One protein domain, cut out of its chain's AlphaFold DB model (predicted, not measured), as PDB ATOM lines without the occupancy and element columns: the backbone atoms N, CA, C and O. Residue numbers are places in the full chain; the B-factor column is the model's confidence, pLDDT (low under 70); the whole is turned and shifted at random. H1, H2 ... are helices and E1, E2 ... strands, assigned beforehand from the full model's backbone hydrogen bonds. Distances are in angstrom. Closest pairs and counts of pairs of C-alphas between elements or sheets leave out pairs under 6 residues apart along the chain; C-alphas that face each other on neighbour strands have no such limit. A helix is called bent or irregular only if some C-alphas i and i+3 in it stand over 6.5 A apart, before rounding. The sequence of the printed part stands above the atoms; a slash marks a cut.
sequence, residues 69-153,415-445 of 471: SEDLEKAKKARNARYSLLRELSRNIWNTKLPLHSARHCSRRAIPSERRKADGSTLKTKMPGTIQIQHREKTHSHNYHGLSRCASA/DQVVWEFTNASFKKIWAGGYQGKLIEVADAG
ATOM      1  N   SER A  69     326.456 317.383 286.548       48.19
ATOM      2  CA  SER A  69     325.040 317.330 286.113       48.19
ATOM      3  C   SER A  69     324.836 316.938 284.642       48.19
ATOM      4  O   SER A  69     324.094 315.999 284.350       48.19
ATOM      5  N   GLU A  70     325.506 317.609 283.703       44.25
ATOM      6  CA  GLU A  70     325.311 317.381 282.259       44.25
ATOM      7  C   GLU A  70     325.852 316.019 281.796       44.25
ATOM      8  O   GLU A  70     325.234 315.328 280.978       44.25
ATOM      9  N   ASP A  71     326.977 315.586 282.366       57.66
ATOM     10  CA  ASP A  71     327.604 314.306 282.035       57.66
ATOM     11  C   ASP A  71     326.818 313.105 282.584       57.66
ATOM     12  O   ASP A  71     326.793 312.039 281.955       57.66
ATOM     13  N   LEU A  72     326.103 313.278 283.701       62.12
ATOM     14  CA  LEU A  72     325.238 312.246 284.270       62.12
ATOM     15  C   LEU A  72     324.022 311.982 283.371       62.12
ATOM     16  O   LEU A  72     323.724 310.828 283.054       62.12
ATOM     17  N   GLU A  73     323.359 313.037 282.896       64.94
ATOM     18  CA  GLU A  73     322.236 312.919 281.956       64.94
ATOM     19  C   GLU A  73     322.662 312.312 280.616       64.94
ATOM     20  O   GLU A  73     321.991 311.439 280.049       64.94
ATOM     21  N   LYS A  74     323.843 312.691 280.128       66.56
ATOM     22  CA  LYS A  74     324.436 312.084 278.936       66.56
ATOM     23  C   LYS A  74     324.725 310.592 279.134       66.56
ATOM     24  O   LYS A  74     324.453 309.787 278.236       66.56
ATOM     25  N   ALA A  75     325.226 310.199 280.305       68.50
ATOM     26  CA  ALA A  75     325.477 308.801 280.646       68.50
ATOM     27  C   ALA A  75     324.181 307.974 280.744       68.50
ATOM     28  O   ALA A  75     324.145 306.839 280.247       68.50
ATOM     29  N   LYS A  76     323.109 308.541 281.318       70.56
ATOM     30  CA  LYS A  76     321.768 307.928 281.385       70.56
ATOM     31  C   LYS A  76     321.185 307.694 279.990       70.56
ATOM     32  O   LYS A  76     320.903 306.549 279.625       70.56
ATOM     33  N   LYS A  77     321.148 308.728 279.140       73.75
ATOM     34  CA  LYS A  77     320.705 308.608 277.735       73.75
ATOM     35  C   LYS A  77     321.501 307.546 276.972       73.75
ATOM     36  O   LYS A  77     320.926 306.704 276.278       73.75
ATOM     37  N   ALA A  78     322.821 307.509 277.162       78.19
ATOM     38  CA  ALA A  78     323.674 306.489 276.557       78.19
ATOM     39  C   ALA A  78     323.364 305.067 277.065       78.19
ATOM     40  O   ALA A  78     323.488 304.103 276.308       78.19
ATOM     41  N   ARG A  79     322.965 304.887 278.331       83.69
ATOM     42  CA  ARG A  79     322.542 303.586 278.886       83.69
ATOM     43  C   ARG A  79     321.281 303.072 278.188       83.69
ATOM     44  O   ARG A  79     321.281 301.921 277.749       83.69
ATOM     45  N   ASN A  80     320.258 303.911 278.032       83.44
ATOM     46  CA  ASN A  80     318.993 303.522 277.393       83.44
ATOM     47  C   ASN A  80     319.195 303.170 275.916       83.44
ATOM     48  O   ASN A  80     318.787 302.094 275.474       83.44
ATOM     49  N   ALA A  81     319.953 303.993 275.184       87.56
ATOM     50  CA  ALA A  81     320.299 303.724 273.788       87.56
ATOM     51  C   ALA A  81     320.986 302.356 273.599       87.56
ATOM     52  O   ALA A  81     320.687 301.628 272.650       87.56
ATOM     53  N   ARG A  82     321.865 301.946 274.528       90.62
ATOM     54  CA  ARG A  82     322.531 300.631 274.472       90.62
ATOM     55  C   ARG A  82     321.549 299.464 274.626       90.62
ATOM     56  O   ARG A  82     321.755 298.439 273.977       90.62
ATOM     57  N   TYR A  83     320.504 299.586 275.449       92.50
ATOM     58  CA  TYR A  83     319.487 298.535 275.590       92.50
ATOM     59  C   TYR A  83     318.568 298.449 274.369       92.50
ATOM     60  O   TYR A  83     318.304 297.339 273.901       92.50
ATOM     61  N   SER A  84     318.184 299.586 273.784       91.62
ATOM     62  CA  SER A  84     317.466 299.618 272.503       91.62
ATOM     63  C   SER A  84     318.282 298.961 271.385       91.62
ATOM     64  O   SER A  84     317.790 298.074 270.691       91.62
ATOM     65  N   LEU A  85     319.575 299.285 271.275       93.19
ATOM     66  CA  LEU A  85     320.471 298.626 270.320       93.19
ATOM     67  C   LEU A  85     320.652 297.135 270.613       93.19
ATOM     68  O   LEU A  85     320.703 296.328 269.688       93.19
ATOM     69  N   LEU A  86     320.726 296.733 271.885       94.69
ATOM     70  CA  LEU A  86     320.809 295.319 272.249       94.69
ATOM     71  C   LEU A  86     319.566 294.540 271.806       94.69
ATOM     72  O   LEU A  86     319.685 293.381 271.393       94.69
ATOM     73  N   ARG A  87     318.384 295.154 271.891       93.75
ATOM     74  CA  ARG A  87     317.140 294.564 271.399       93.75
ATOM     75  C   ARG A  87     317.209 294.336 269.891       93.75
ATOM     76  O   ARG A  87     316.972 293.208 269.455       93.75
ATOM     77  N   GLU A  88     317.595 295.346 269.113       94.69
ATOM     78  CA  GLU A  88     317.716 295.208 267.653       94.69
ATOM     79  C   GLU A  88     318.811 294.210 267.253       94.69
ATOM     80  O   GLU A  88     318.601 293.368 266.373       94.69
ATOM     81  N   LEU A  89     319.944 294.205 267.962       94.62
ATOM     82  CA  LEU A  89     320.993 293.195 267.812       94.62
ATOM     83  C   LEU A  89     320.423 291.786 268.025       94.62
ATOM     84  O   LEU A  89     320.618 290.892 267.203       94.62
ATOM     85  N   SER A  90     319.679 291.589 269.115       92.94
ATOM     86  CA  SER A  90     319.092 290.296 269.465       92.94
ATOM     87  C   SER A  90     318.063 289.828 268.435       92.94
ATOM     88  O   SER A  90     318.059 288.646 268.090       92.94
ATOM     89  N   ARG A  91     317.218 290.731 267.916       92.44
ATOM     90  CA  ARG A  91     316.247 290.434 266.847       92.44
ATOM     91  C   ARG A  91     316.947 289.979 265.567       92.44
ATOM     92  O   ARG A  91     316.597 288.939 265.015       92.44
ATOM     93  N   ASN A  92     317.985 290.693 265.137       93.75
ATOM     94  CA  ASN A  92     318.750 290.329 263.944       93.75
ATOM     95  C   ASN A  92     319.520 289.004 264.109       93.75
ATOM     96  O   ASN A  92     319.616 288.234 263.154       93.75
ATOM     97  N   ILE A  93     320.000 288.678 265.315       90.75
ATOM     98  CA  ILE A  93     320.586 287.356 265.617       90.75
ATOM     99  C   ILE A  93     319.522 286.249 265.565       90.75
ATOM    100  O   ILE A  93     319.776 285.181 265.012       90.75
ATOM    101  N   TRP A  94     318.332 286.482 266.133       88.19
ATOM    102  CA  TRP A  94     317.207 285.536 266.069       88.19
ATOM    103  C   TRP A  94     316.809 285.228 264.625       88.19
ATOM    104  O   TRP A  94     316.600 284.067 264.291       88.19
ATOM    105  N   ASN A  95     316.791 286.253 263.775       90.50
ATOM    106  CA  ASN A  95     316.473 286.145 262.354       90.50
ATOM    107  C   ASN A  95     317.664 285.670 261.508       90.50
ATOM    108  O   ASN A  95     317.646 285.813 260.290       90.50
ATOM    109  N   THR A  96     318.722 285.141 262.134       88.94
ATOM    110  CA  THR A  96     319.927 284.597 261.479       88.94
ATOM    111  C   THR A  96     320.718 285.590 260.615       88.94
ATOM    112  O   THR A  96     321.633 285.193 259.902       88.94
ATOM    113  N   LYS A  97     320.436 286.895 260.728       87.56
ATOM    114  CA  LYS A  97     321.140 287.962 259.997       87.56
ATOM    115  C   LYS A  97     322.514 288.275 260.594       87.56
ATOM    116  O   LYS A  97     323.395 288.739 259.878       87.56
ATOM    117  N   LEU A  98     322.702 288.035 261.896       91.62
ATOM    118  CA  LEU A  98     323.943 288.341 262.617       91.62
ATOM    119  C   LEU A  98     324.506 287.127 263.389       91.62
ATOM    120  O   LEU A  98     323.755 286.433 264.082       91.62
ATOM    121  N   PRO A  99     325.833 286.886 263.350       84.75
ATOM    122  CA  PRO A  99     326.451 285.693 263.930       84.75
ATOM    123  C   PRO A  99     326.985 285.929 265.357       84.75
ATOM    124  O   PRO A  99     328.171 286.181 265.547       84.75
ATOM    125  N   LEU A 100     326.127 285.832 266.386       81.69
ATOM    126  CA  LEU A 100     326.549 285.758 267.803       81.69
ATOM    127  C   LEU A 100     325.456 285.160 268.704       81.69
ATOM    128  O   LEU A 100     324.745 285.872 269.412       81.69
ATOM    129  N   HIS A 101     325.337 283.830 268.735       83.50
ATOM    130  CA  HIS A 101     324.287 283.160 269.516       83.50
ATOM    131  C   HIS A 101     324.293 283.505 271.014       83.50
ATOM    132  O   HIS A 101     323.228 283.546 271.623       83.50
ATOM    133  N   SER A 102     325.451 283.803 271.616       83.94
ATOM    134  CA  SER A 102     325.519 284.173 273.038       83.94
ATOM    135  C   SER A 102     324.822 285.503 273.344       83.94
ATOM    136  O   SER A 102     324.253 285.656 274.422       83.94
ATOM    137  N   ALA A 103     324.802 286.454 272.403       85.94
ATOM    138  CA  ALA A 103     324.115 287.733 272.578       85.94
ATOM    139  C   ALA A 103     322.589 287.625 272.414       85.94
ATOM    140  O   ALA A 103     321.878 288.490 272.913       85.94
ATOM    141  N   ARG A 104     322.079 286.531 271.823       85.69
ATOM    142  CA  ARG A 104     320.644 286.265 271.587       85.69
ATOM    143  C   ARG A 104     319.771 286.403 272.840       85.69
ATOM    144  O   ARG A 104     318.596 286.757 272.750       85.69
ATOM    145  N   HIS A 105     320.334 286.048 273.991       87.62
ATOM    146  CA  HIS A 105     319.644 286.047 275.281       87.62
ATOM    147  C   HIS A 105     320.195 287.096 276.248       87.62
ATOM    148  O   HIS A 105     319.769 287.133 277.399       87.62
ATOM    149  N   CYS A 106     321.124 287.945 275.800       93.19
ATOM    150  CA  CYS A 106     321.730 288.954 276.652       93.19
ATOM    151  C   CYS A 106     320.667 289.947 277.132       93.19
ATOM    152  O   CYS A 106     319.912 290.514 276.346       93.19
ATOM    153  N   SER A 107     320.631 290.155 278.442       93.00
ATOM    154  CA  SER A 107     319.701 291.023 279.159       93.00
ATOM    155  C   SER A 107     318.223 290.702 278.944       93.00
ATOM    156  O   SER A 107     317.394 291.592 279.104       93.00
ATOM    157  N   ARG A 108     317.888 289.457 278.570       92.00
ATOM    158  CA  ARG A 108     316.509 289.025 278.267       92.00
ATOM    159  C   ARG A 108     315.891 288.116 279.325       92.00
ATOM    160  O   ARG A 108     314.675 288.081 279.452       92.00
ATOM    161  N   ARG A 109     316.710 287.310 279.997       92.44
ATOM    162  CA  ARG A 109     316.248 286.253 280.907       92.44
ATOM    163  C   ARG A 109     317.111 286.163 282.155       92.44
ATOM    164  O   ARG A 109     318.279 286.563 282.114       92.44
ATOM    165  N   ALA A 110     316.554 285.574 283.200       93.75
ATOM    166  CA  ALA A 110     317.254 285.210 284.413       93.75
ATOM    167  C   ALA A 110     318.351 284.173 284.135       93.75
ATOM    168  O   ALA A 110     318.237 283.327 283.237       93.75
ATOM    169  N   ILE A 111     319.412 284.224 284.930       91.56
ATOM    170  CA  ILE A 111     320.361 283.132 285.075       91.56
ATOM    171  C   ILE A 111     319.689 282.085 285.975       91.56
ATOM    172  O   ILE A 111     319.303 282.429 287.091       91.56
ATOM    173  N   PRO A 112     319.546 280.826 285.521       91.19
ATOM    174  CA  PRO A 112     318.893 279.787 286.311       91.19
ATOM    175  C   PRO A 112     319.574 279.561 287.664       91.19
ATOM    176  O   PRO A 112     320.808 279.506 287.724       91.19
ATOM    177  N   SER A 113     318.771 279.349 288.709       92.38
ATOM    178  CA  SER A 113     319.224 278.894 290.033       92.38
ATOM    179  C   SER A 113     319.780 277.472 290.003       92.38
ATOM    180  O   SER A 113     320.530 277.076 290.886       92.38
ATOM    181  N   GLU A 114     319.486 276.714 288.946       93.06
ATOM    182  CA  GLU A 114     319.971 275.354 288.746       93.06
ATOM    183  C   GLU A 114     320.385 275.120 287.288       93.06
ATOM    184  O   GLU A 114     319.751 275.603 286.346       93.06
ATOM    185  N   ARG A 115     321.474 274.377 287.077       87.88
ATOM    186  CA  ARG A 115     321.957 273.987 285.746       87.88
ATOM    187  C   ARG A 115     322.171 272.488 285.671       87.88
ATOM    188  O   ARG A 115     322.831 271.913 286.530       87.88
ATOM    189  N   ARG A 116     321.695 271.874 284.592       90.12
ATOM    190  CA  ARG A 116     321.979 270.469 284.294       90.12
ATOM    191  C   ARG A 116     323.383 270.332 283.703       90.12
ATOM    192  O   ARG A 116     323.729 271.037 282.754       90.12
ATOM    193  N   LYS A 117     324.192 269.449 284.278       86.88
ATOM    194  CA  LYS A 117     325.514 269.076 283.769       86.88
ATOM    195  C   LYS A 117     325.384 268.080 282.613       86.88
ATOM    196  O   LYS A 117     324.321 267.508 282.377       86.88
ATOM    197  N   ALA A 118     326.490 267.862 281.900       88.94
ATOM    198  CA  ALA A 118     326.558 266.898 280.799       88.94
ATOM    199  C   ALA A 118     326.294 265.449 281.252       88.94
ATOM    200  O   ALA A 118     325.765 264.660 280.479       88.94
ATOM    201  N   ASP A 119     326.610 265.127 282.508       90.50
ATOM    202  CA  ASP A 119     326.338 263.829 283.145       90.50
ATOM    203  C   ASP A 119     324.870 263.661 283.599       90.50
ATOM    204  O   ASP A 119     324.506 262.640 284.173       90.50
ATOM    205  N   GLY A 120     324.016 264.659 283.353       88.44
ATOM    206  CA  GLY A 120     322.605 264.646 283.720       88.44
ATOM    207  C   GLY A 120     322.298 265.142 285.134       88.44
ATOM    208  O   GLY A 120     321.124 265.413 285.392       88.44
ATOM    209  N   SER A 121     323.303 265.324 285.998       90.81
ATOM    210  CA  SER A 121     323.138 265.834 287.366       90.81
ATOM    211  C   SER A 121     322.818 267.332 287.403       90.81
ATOM    212  O   SER A 121     323.157 268.087 286.486       90.81
ATOM    213  N   THR A 122     322.170 267.781 288.478       90.75
ATOM    214  CA  THR A 122     321.809 269.191 288.677       90.75
ATOM    215  C   THR A 122     322.822 269.886 289.580       90.75
ATOM    216  O   THR A 122     323.150 269.413 290.665       90.75
ATOM    217  N   LEU A 123     323.316 271.039 289.134       90.19
ATOM    218  CA  LEU A 123     324.172 271.938 289.897       90.19
ATOM    219  C   LEU A 123     323.363 273.161 290.326       90.19
ATOM    220  O   LEU A 123     322.931 273.933 289.466       90.19
ATOM    221  N   LYS A 124     323.224 273.379 291.637       88.88
ATOM    222  CA  LYS A 124     322.730 274.656 292.166       88.88
ATOM    223  C   LYS A 124     323.732 275.766 291.856       88.88
ATOM    224  O   LYS A 124     324.936 275.613 292.068       88.88
ATOM    225  N   THR A 125     323.239 276.866 291.311       85.56
ATOM    226  CA  THR A 125     324.010 278.083 291.067       85.56
ATOM    227  C   THR A 125     323.840 279.039 292.247       85.56
ATOM    228  O   THR A 125     322.975 278.847 293.095       85.56
ATOM    229  N   LYS A 126     324.674 280.081 292.307       85.88
ATOM    230  CA  LYS A 126     324.520 281.176 293.281       85.88
ATOM    231  C   LYS A 126     323.501 282.236 292.836       85.88
ATOM    232  O   LYS A 126     323.464 283.308 293.414       85.88
ATOM    233  N   MET A 127     322.747 281.980 291.765       89.81
ATOM    234  CA  MET A 127     321.828 282.960 291.184       89.81
ATOM    235  C   MET A 127     320.390 282.672 291.625       89.81
ATOM    236  O   MET A 127     320.036 281.503 291.786       89.81
ATOM    237  N   PRO A 128     319.528 283.695 291.731       90.81
ATOM    238  CA  PRO A 128     318.174 283.524 292.259       90.81
ATOM    239  C   PRO A 128     317.223 282.774 291.310       90.81
ATOM    240  O   PRO A 128     316.181 282.288 291.732       90.81
ATOM    241  N   GLY A 129     317.545 282.647 290.017       93.06
ATOM    242  CA  GLY A 129     316.617 282.089 289.017       93.06
ATOM    243  C   GLY A 129     315.573 283.091 288.505       93.06
ATOM    244  O   GLY A 129     314.866 282.798 287.538       93.06
ATOM    245  N   THR A 130     315.542 284.288 289.087       95.56
ATOM    246  CA  THR A 130     314.738 285.464 288.728       95.56
ATOM    247  C   THR A 130     315.646 286.622 288.283       95.56
ATOM    248  O   THR A 130     316.874 286.496 288.228       95.56
ATOM    249  N   ILE A 131     315.047 287.747 287.890       95.75
ATOM    250  CA  ILE A 131     315.753 288.999 287.592       95.75
ATOM    251  C   ILE A 131     315.393 289.997 288.681       95.75
ATOM    252  O   ILE A 131     314.237 290.385 288.793       95.75
ATOM    253  N   GLN A 132     316.378 290.434 289.448       95.38
ATOM    254  CA  GLN A 132     316.181 291.352 290.563       95.38
ATOM    255  C   GLN A 132     316.727 292.731 290.206       95.38
ATOM    256  O   GLN A 132     317.776 292.834 289.565       95.38
ATOM    257  N   ILE A 133     316.028 293.780 290.627       95.44
ATOM    258  CA  ILE A 133     316.602 295.115 290.782       95.44
ATOM    259  C   ILE A 133     316.974 295.239 292.256       95.44
ATOM    260  O   ILE A 133     316.134 295.037 293.131       95.44
ATOM    261  N   GLN A 134     318.245 295.520 292.513       94.50
ATOM    262  CA  GLN A 134     318.795 295.660 293.853       94.50
ATOM    263  C   GLN A 134     319.277 297.092 294.066       94.50
ATOM    264  O   GLN A 134     319.834 297.693 293.144       94.50
ATOM    265  N   HIS A 135     319.047 297.621 295.263       93.19
ATOM    266  CA  HIS A 135     319.582 298.890 295.738       93.19
ATOM    267  C   HIS A 135     320.949 298.662 296.394       93.19
ATOM    268  O   HIS A 135     321.147 297.677 297.109       93.19
ATOM    269  N   ARG A 136     321.887 299.574 296.132       90.19
ATOM    270  CA  ARG A 136     323.169 299.674 296.831       90.19
ATOM    271  C   ARG A 136     323.175 300.901 297.718       90.19
ATOM    272  O   ARG A 136     323.145 302.019 297.204       90.19
ATOM    273  N   GLU A 137     323.301 300.677 299.015       87.44
ATOM    274  CA  GLU A 137     323.258 301.716 300.038       87.44
ATOM    275  C   GLU A 137     324.426 302.692 299.880       87.44
ATOM    276  O   GLU A 137     324.219 303.896 299.790       87.44
ATOM    277  N   LYS A 138     325.648 302.172 299.713       84.94
ATOM    278  CA  LYS A 138     326.868 302.995 299.623       84.94
ATOM    279  C   LYS A 138     326.868 303.999 298.472       84.94
ATOM    280  O   LYS A 138     327.476 305.057 298.583       84.94
ATOM    281  N   THR A 139     326.270 303.639 297.339       83.56
ATOM    282  CA  THR A 139     326.297 304.459 296.119       83.56
ATOM    283  C   THR A 139     324.943 305.066 295.784       83.56
ATOM    284  O   THR A 139     324.836 305.711 294.744       83.56
ATOM    285  N   HIS A 140     323.915 304.817 296.607       85.94
ATOM    286  CA  HIS A 140     322.519 305.182 296.350       85.94
ATOM    287  C   HIS A 140     322.086 304.892 294.903       85.94
ATOM    288  O   HIS A 140     321.496 305.725 294.221       85.94
ATOM    289  N   SER A 141     322.456 303.711 294.401       88.25
ATOM    290  CA  SER A 141     322.258 303.328 292.998       88.25
ATOM    291  C   SER A 141     321.618 301.957 292.886       88.25
ATOM    292  O   SER A 141     321.815 301.116 293.762       88.25
ATOM    293  N   HIS A 142     321.004 301.672 291.746       91.50
ATOM    294  CA  HIS A 142     320.365 300.399 291.469       91.50
ATOM    295  C   HIS A 142     321.106 299.595 290.403       91.50
ATOM    296  O   HIS A 142     321.767 300.117 289.497       91.50
ATOM    297  N   ASN A 143     320.985 298.274 290.472       90.75
ATOM    298  CA  ASN A 143     321.461 297.383 289.422       90.75
ATOM    299  C   ASN A 143     320.579 296.166 289.243       90.75
ATOM    300  O   ASN A 143     319.867 295.736 290.141       90.75
ATOM    301  N   TYR A 144     320.731 295.549 288.076       92.81
ATOM    302  CA  TYR A 144     320.245 294.197 287.878       92.81
ATOM    303  C   TYR A 144     321.159 293.181 288.557       92.81
ATOM    304  O   TYR A 144     322.380 293.230 288.380       92.81
ATOM    305  N   HIS A 145     320.537 292.216 289.223       92.44
ATOM    306  CA  HIS A 145     321.114 290.957 289.671       92.44
ATOM    307  C   HIS A 145     320.287 289.798 289.086       92.44
ATOM    308  O   HIS A 145     319.119 289.963 288.737       92.44
ATOM    309  N   GLY A 146     320.895 288.636 288.845       91.69
ATOM    310  CA  GLY A 146     320.192 287.526 288.178       91.69
ATOM    311  C   GLY A 146     320.011 287.680 286.662       91.69
ATOM    312  O   GLY A 146     319.696 286.705 285.989       91.69
ATOM    313  N   LEU A 147     320.254 288.853 286.068       93.12
ATOM    314  CA  LEU A 147     320.058 289.087 284.634       93.12
ATOM    315  C   LEU A 147     321.197 288.503 283.783       93.12
ATOM    316  O   LEU A 147     322.362 288.851 283.952       93.12
ATOM    317  N   SER A 148     320.869 287.658 282.801       92.56
ATOM    318  CA  SER A 148     321.883 287.034 281.939       92.56
ATOM    319  C   SER A 148     322.626 288.033 281.047       92.56
ATOM    320  O   SER A 148     322.039 288.941 280.462       92.56
ATOM    321  N   ARG A 149     323.937 287.831 280.878       93.88
ATOM    322  CA  ARG A 149     324.823 288.676 280.063       93.88
ATOM    323  C   ARG A 149     325.707 287.809 279.172       93.88
ATOM    324  O   ARG A 149     326.120 286.728 279.577       93.88
ATOM    325  N   CYS A 150     326.006 288.266 277.954       93.50
ATOM    326  CA  CYS A 150     326.845 287.501 277.021       93.50
ATOM    327  C   CYS A 150     328.352 287.720 277.203       93.50
ATOM    328  O   CYS A 150     329.132 287.025 276.557       93.50
ATOM    329  N   ALA A 151     328.742 288.697 278.033       93.56
ATOM    330  CA  ALA A 151     330.129 289.062 278.325       93.56
ATOM    331  C   ALA A 151     330.992 289.367 277.084       93.56
ATOM    332  O   ALA A 151     332.202 289.175 277.089       93.56
ATOM    333  N   SER A 152     330.377 289.850 275.998       92.56
ATOM    334  CA  SER A 152     331.115 290.265 274.803       92.56
ATOM    335  C   SER A 152     331.517 291.735 274.897       92.56
ATOM    336  O   SER A 152     330.668 292.615 274.747       92.56
ATOM    337  N   ALA A 153     332.815 291.987 275.087       90.62
ATOM    338  CA  ALA A 153     333.391 293.332 275.138       90.62
ATOM    339  C   ALA A 153     333.469 294.037 273.767       90.62
ATOM    340  O   ALA A 153     333.594 295.258 273.720       90.62
ATOM    341  N   ASP A 415     322.554 295.422 298.516       90.62
ATOM    342  CA  ASP A 415     322.187 295.301 299.927       90.62
ATOM    343  C   ASP A 415     320.710 294.915 300.102       90.62
ATOM    344  O   ASP A 415     320.343 294.211 301.040       90.62
ATOM    345  N   GLN A 416     319.849 295.344 299.170       93.31
ATOM    346  CA  GLN A 416     318.410 295.104 299.239       93.31
ATOM    347  C   GLN A 416     317.803 294.834 297.860       93.31
ATOM    348  O   GLN A 416     318.024 295.587 296.912       93.31
ATOM    349  N   VAL A 417     316.966 293.799 297.749       95.12
ATOM    350  CA  VAL A 417     316.108 293.583 296.572       95.12
ATOM    351  C   VAL A 417     314.920 294.542 296.647       95.12
ATOM    352  O   VAL A 417     314.134 294.471 297.586       95.12
ATOM    353  N   VAL A 418     314.782 295.421 295.650       95.62
ATOM    354  CA  VAL A 418     313.673 296.393 295.568       95.62
ATOM    355  C   VAL A 418     312.586 295.977 294.585       95.62
ATOM    356  O   VAL A 418     311.449 296.419 294.699       95.62
ATOM    357  N   TRP A 419     312.919 295.125 293.612       96.75
ATOM    358  CA  TRP A 419     311.943 294.554 292.690       96.75
ATOM    359  C   TRP A 419     312.426 293.219 292.133       96.75
ATOM    360  O   TRP A 419     313.624 293.028 291.912       96.75
ATOM    361  N   GLU A 420     311.500 292.313 291.829       96.75
ATOM    362  CA  GLU A 420     311.806 291.009 291.248       96.75
ATOM    363  C   GLU A 420     310.899 290.686 290.053       96.75
ATOM    364  O   GLU A 420     309.689 290.893 290.066       96.75
ATOM    365  N   PHE A 421     311.500 290.155 288.990       97.38
ATOM    366  CA  PHE A 421     310.806 289.693 287.799       97.38
ATOM    367  C   PHE A 421     311.046 288.205 287.559       97.38
ATOM    368  O   PHE A 421     312.173 287.702 287.609       97.38
ATOM    369  N   THR A 422     309.986 287.514 287.146       96.75
ATOM    370  CA  THR A 422     310.117 286.234 286.454       96.75
ATOM    371  C   THR A 422     310.525 286.478 285.000       96.75
ATOM    372  O   THR A 422     310.412 287.582 284.465       96.75
ATOM    373  N   ASN A 423     310.948 285.424 284.294       95.56
ATOM    374  CA  ASN A 423     311.185 285.523 282.849       95.56
ATOM    375  C   ASN A 423     309.936 285.964 282.064       95.56
ATOM    376  O   ASN A 423     310.071 286.588 281.011       95.56
ATOM    377  N   ALA A 424     308.739 285.611 282.548       95.38
ATOM    378  CA  ALA A 424     307.483 285.956 281.897       95.38
ATOM    379  C   ALA A 424     307.173 287.448 282.056       95.38
ATOM    380  O   ALA A 424     306.934 288.116 281.052       95.38
ATOM    381  N   SER A 425     307.264 287.977 283.281       95.06
ATOM    382  CA  SER A 425     307.001 289.396 283.538       95.06
ATOM    383  C   SER A 425     308.064 290.285 282.874       95.06
ATOM    384  O   SER A 425     307.740 291.204 282.125       95.06
ATOM    385  N   PHE A 426     309.349 289.920 282.949       96.38
ATOM    386  CA  PHE A 426     310.422 290.711 282.329       96.38
ATOM    387  C   PHE A 426     310.363 290.800 280.791       96.38
ATOM    388  O   PHE A 426     311.039 291.632 280.178       96.38
ATOM    389  N   LYS A 427     309.571 289.947 280.129       93.44
ATOM    390  CA  LYS A 427     309.480 289.906 278.665       93.44
ATOM    391  C   LYS A 427     309.061 291.257 278.078       93.44
ATOM    392  O   LYS A 427     309.644 291.652 277.066       93.44
ATOM    393  N   LYS A 428     308.093 291.952 278.695       93.62
ATOM    394  CA  LYS A 428     307.611 293.263 278.216       93.62
ATOM    395  C   LYS A 428     308.687 294.337 278.386       93.62
ATOM    396  O   LYS A 428     308.989 295.047 277.430       93.62
ATOM    397  N   ILE A 429     309.376 294.335 279.531       94.94
ATOM    398  CA  ILE A 429     310.520 295.219 279.806       94.94
ATOM    399  C   ILE A 429     311.600 295.071 278.725       94.94
ATOM    400  O   ILE A 429     312.038 296.057 278.130       94.94
ATOM    401  N   TRP A 430     312.001 293.833 278.413       94.38
ATOM    402  CA  TRP A 430     313.005 293.576 277.375       94.38
ATOM    403  C   TRP A 430     312.527 293.957 275.970       94.38
ATOM    404  O   TRP A 430     313.305 294.511 275.192       94.38
ATOM    405  N   ALA A 431     311.270 293.661 275.630       90.81
ATOM    406  CA  ALA A 431     310.709 293.977 274.318       90.81
ATOM    407  C   ALA A 431     310.636 295.493 274.074       90.81
ATOM    408  O   ALA A 431     310.921 295.945 272.964       90.81
ATOM    409  N   GLY A 432     310.339 296.275 275.112       89.31
ATOM    410  CA  GLY A 432     310.342 297.736 275.055       89.31
ATOM    411  C   GLY A 432     311.732 298.375 275.129       89.31
ATOM    412  O   GLY A 432     311.900 299.512 274.709       89.31
ATOM    413  N   GLY A 433     312.765 297.637 275.552       90.12
ATOM    414  CA  GLY A 433     314.104 298.206 275.759       90.12
ATOM    415  C   GLY A 433     314.214 299.039 277.046       90.12
ATOM    416  O   GLY A 433     315.158 299.811 277.201       90.12
ATOM    417  N   TYR A 434     313.270 298.870 277.978       92.94
ATOM    418  CA  TYR A 434     313.134 299.682 279.191       92.94
ATOM    419  C   TYR A 434     314.138 299.334 280.295       92.94
ATOM    420  O   TYR A 434     314.104 299.930 281.365       92.94
ATOM    421  N   GLN A 435     315.058 298.386 280.085       93.75
ATOM    422  CA  GLN A 435     315.938 297.930 281.163       93.75
ATOM    423  C   GLN A 435     316.804 299.058 281.725       93.75
ATOM    424  O   GLN A 435     316.979 299.144 282.937       93.75
ATOM    425  N   GLY A 436     317.363 299.902 280.854       91.81
ATOM    426  CA  GLY A 436     318.123 301.074 281.288       91.81
ATOM    427  C   GLY A 436     317.233 302.074 282.022       91.81
ATOM    428  O   GLY A 436     317.639 302.575 283.069       91.81
ATOM    429  N   LYS A 437     316.006 302.256 281.516       90.75
ATOM    430  CA  LYS A 437     315.032 303.206 282.035       90.75
ATOM    431  C   LYS A 437     314.589 302.866 283.452       90.75
ATOM    432  O   LYS A 437     314.579 303.744 284.298       90.75
ATOM    433  N   LEU A 438     314.313 301.594 283.742       94.00
ATOM    434  CA  LEU A 438     313.942 301.175 285.098       94.00
ATOM    435  C   LEU A 438     315.036 301.488 286.126       94.00
ATOM    436  O   LEU A 438     314.724 301.910 287.232       94.00
ATOM    437  N   ILE A 439     316.315 301.316 285.767       92.50
ATOM    438  CA  ILE A 439     317.421 301.673 286.668       92.50
ATOM    439  C   ILE A 439     317.502 303.189 286.841       92.50
ATOM    440  O   ILE A 439     317.709 303.657 287.946       92.50
ATOM    441  N   GLU A 440     317.319 303.957 285.768       90.69
ATOM    442  CA  GLU A 440     317.306 305.422 285.831       90.69
ATOM    443  C   GLU A 440     316.181 305.963 286.723       90.69
ATOM    444  O   GLU A 440     316.435 306.829 287.555       90.69
ATOM    445  N   VAL A 441     314.963 305.433 286.581       91.50
ATOM    446  CA  VAL A 441     313.809 305.820 287.405       91.50
ATOM    447  C   VAL A 441     314.029 305.428 288.864       91.50
ATOM    448  O   VAL A 441     313.769 306.232 289.755       91.50
ATOM    449  N   ALA A 442     314.565 304.230 289.118       92.06
ATOM    450  CA  ALA A 442     314.902 303.800 290.471       92.06
ATOM    451  C   ALA A 442     316.000 304.682 291.094       92.06
ATOM    452  O   ALA A 442     315.872 305.094 292.241       92.06
ATOM    453  N   ASP A 443     317.050 305.022 290.337       90.06
ATOM    454  CA  ASP A 443     318.125 305.922 290.784       90.06
ATOM    455  C   ASP A 443     317.597 307.334 291.103       90.06
ATOM    456  O   ASP A 443     318.129 307.998 291.987       90.06
ATOM    457  N   ALA A 444     316.565 307.806 290.395       88.50
ATOM    458  CA  ALA A 444     316.011 309.149 290.574       88.50
ATOM    459  C   ALA A 444     314.929 309.246 291.665       88.50
ATOM    460  O   ALA A 444     314.864 310.252 292.365       88.50
ATOM    461  N   GLY A 445     314.063 308.236 291.787       87.38
ATOM    462  CA  GLY A 445     312.854 308.298 292.621       87.38
ATOM    463  C   GLY A 445     312.609 307.073 293.506       87.38
ATOM    464  O   GLY A 445     311.537 306.953 294.101       87.38
TER     465      GLY A 445
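AT A GLANCE: This is residues 69 to 153 and 415 to 445 of the 471 residues of an uncharacterized protein of bioreactor metagenome (UniProt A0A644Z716). A small three-stranded sheet has helix H4 packed over one face, and H4 also packs on the long helix H1, which runs at a shallow tilt to it. The small hairpin E1 and E2 reaches away from the rest at one end of the longest axis, with the first residues of H1 at the other end. The printed part has 116 residues with four named helices and five named strands, in the order H1 H2 E1 E2 E3 E4 E5 H3 H4, a mixed class of helices and strands. The larger sheet has the order E4 - E3 - E5, all antiparallel. The whole is only just compact, close to loose, with a radius of gyration of the C-alphas of 15.6 A and spans of 53 by 38 by 26 A.

IN THESE COORDINATES: In the larger sheet, E3 is residues 131 to 136, 15.9 A long, E4 is residues 141 to 145, 12.9 A, and E5 is residues 416 to 421, 14.8 A. H4, residues 435 to 445, is 15.8 A long and ends at C-alpha 445 at (312.854, 308.298, 292.621). H1, residues 70 to 94, is 36.6 A long and begins at C-alpha 70 at (325.311, 317.381, 282.259). The shorter elements are H2, residues 101 to 105, H3, residues 426 to 432, E1, residues 114 to 116, and E2, residues 122 to 124. H2 is irregular, but only just: C-alphas 102 and 105 are 6.6 A apart.

HOW THE PARTS SIT: E3 is the inner strand of its sheet. E3 and E4 form a hairpin, with N 134 and O 143 2.9 A apart, within hydrogen-bond range. E3 and E5 are antiparallel, with N 133 and O 419 at 2.8 A. H4 is on the sheet at a height of 8.7 A, over E4 and, only just, with 3 C-alphas, over E3. It runs along the strands, only just, at 28 degrees to E4 on the local plane. H1 touches H4 with its residues 76 to 83 alone, at a shallow tilt of 27 degrees, opposite ways; the closest C-alphas, of Asn 80 and Gly 436, are 4.7 A apart. H1 and H3 only just touch, with 3 pairs of C-alphas within 8 A, the closest being Arg 87 and Ala 431 at 7.1 A, and stand about perpendicular at 79 degrees. H1 touches H2 with residues 89 to 94 alone, closest at the C-alphas of Ser 90 and Arg 104, 4.8 A. The hairpin E1 and E2 has N 115 and O 123 at 2.8 A; both strands are apart from H1, H3 and H4. In H1 and H3 each O i to N i+4 pair is within hydrogen-bond range, in H4 6 of 7, and in H2 0 of 1, beside 1 of 2 O i to N i+3 pairs.

THE WHOLE: The C-alphas farthest apart, of Ser 69 and Asp 119, are 53.6 A apart. Residues 154 to 414 are not printed, and C-alphas 153 and 415 are 27.3 A apart across the cut, which falls in the link from E4 to E5. Of the links that are printed whole, none is long. The mean pLDDT of the printed part is 88.8, and residues 69 to 75 are under 70.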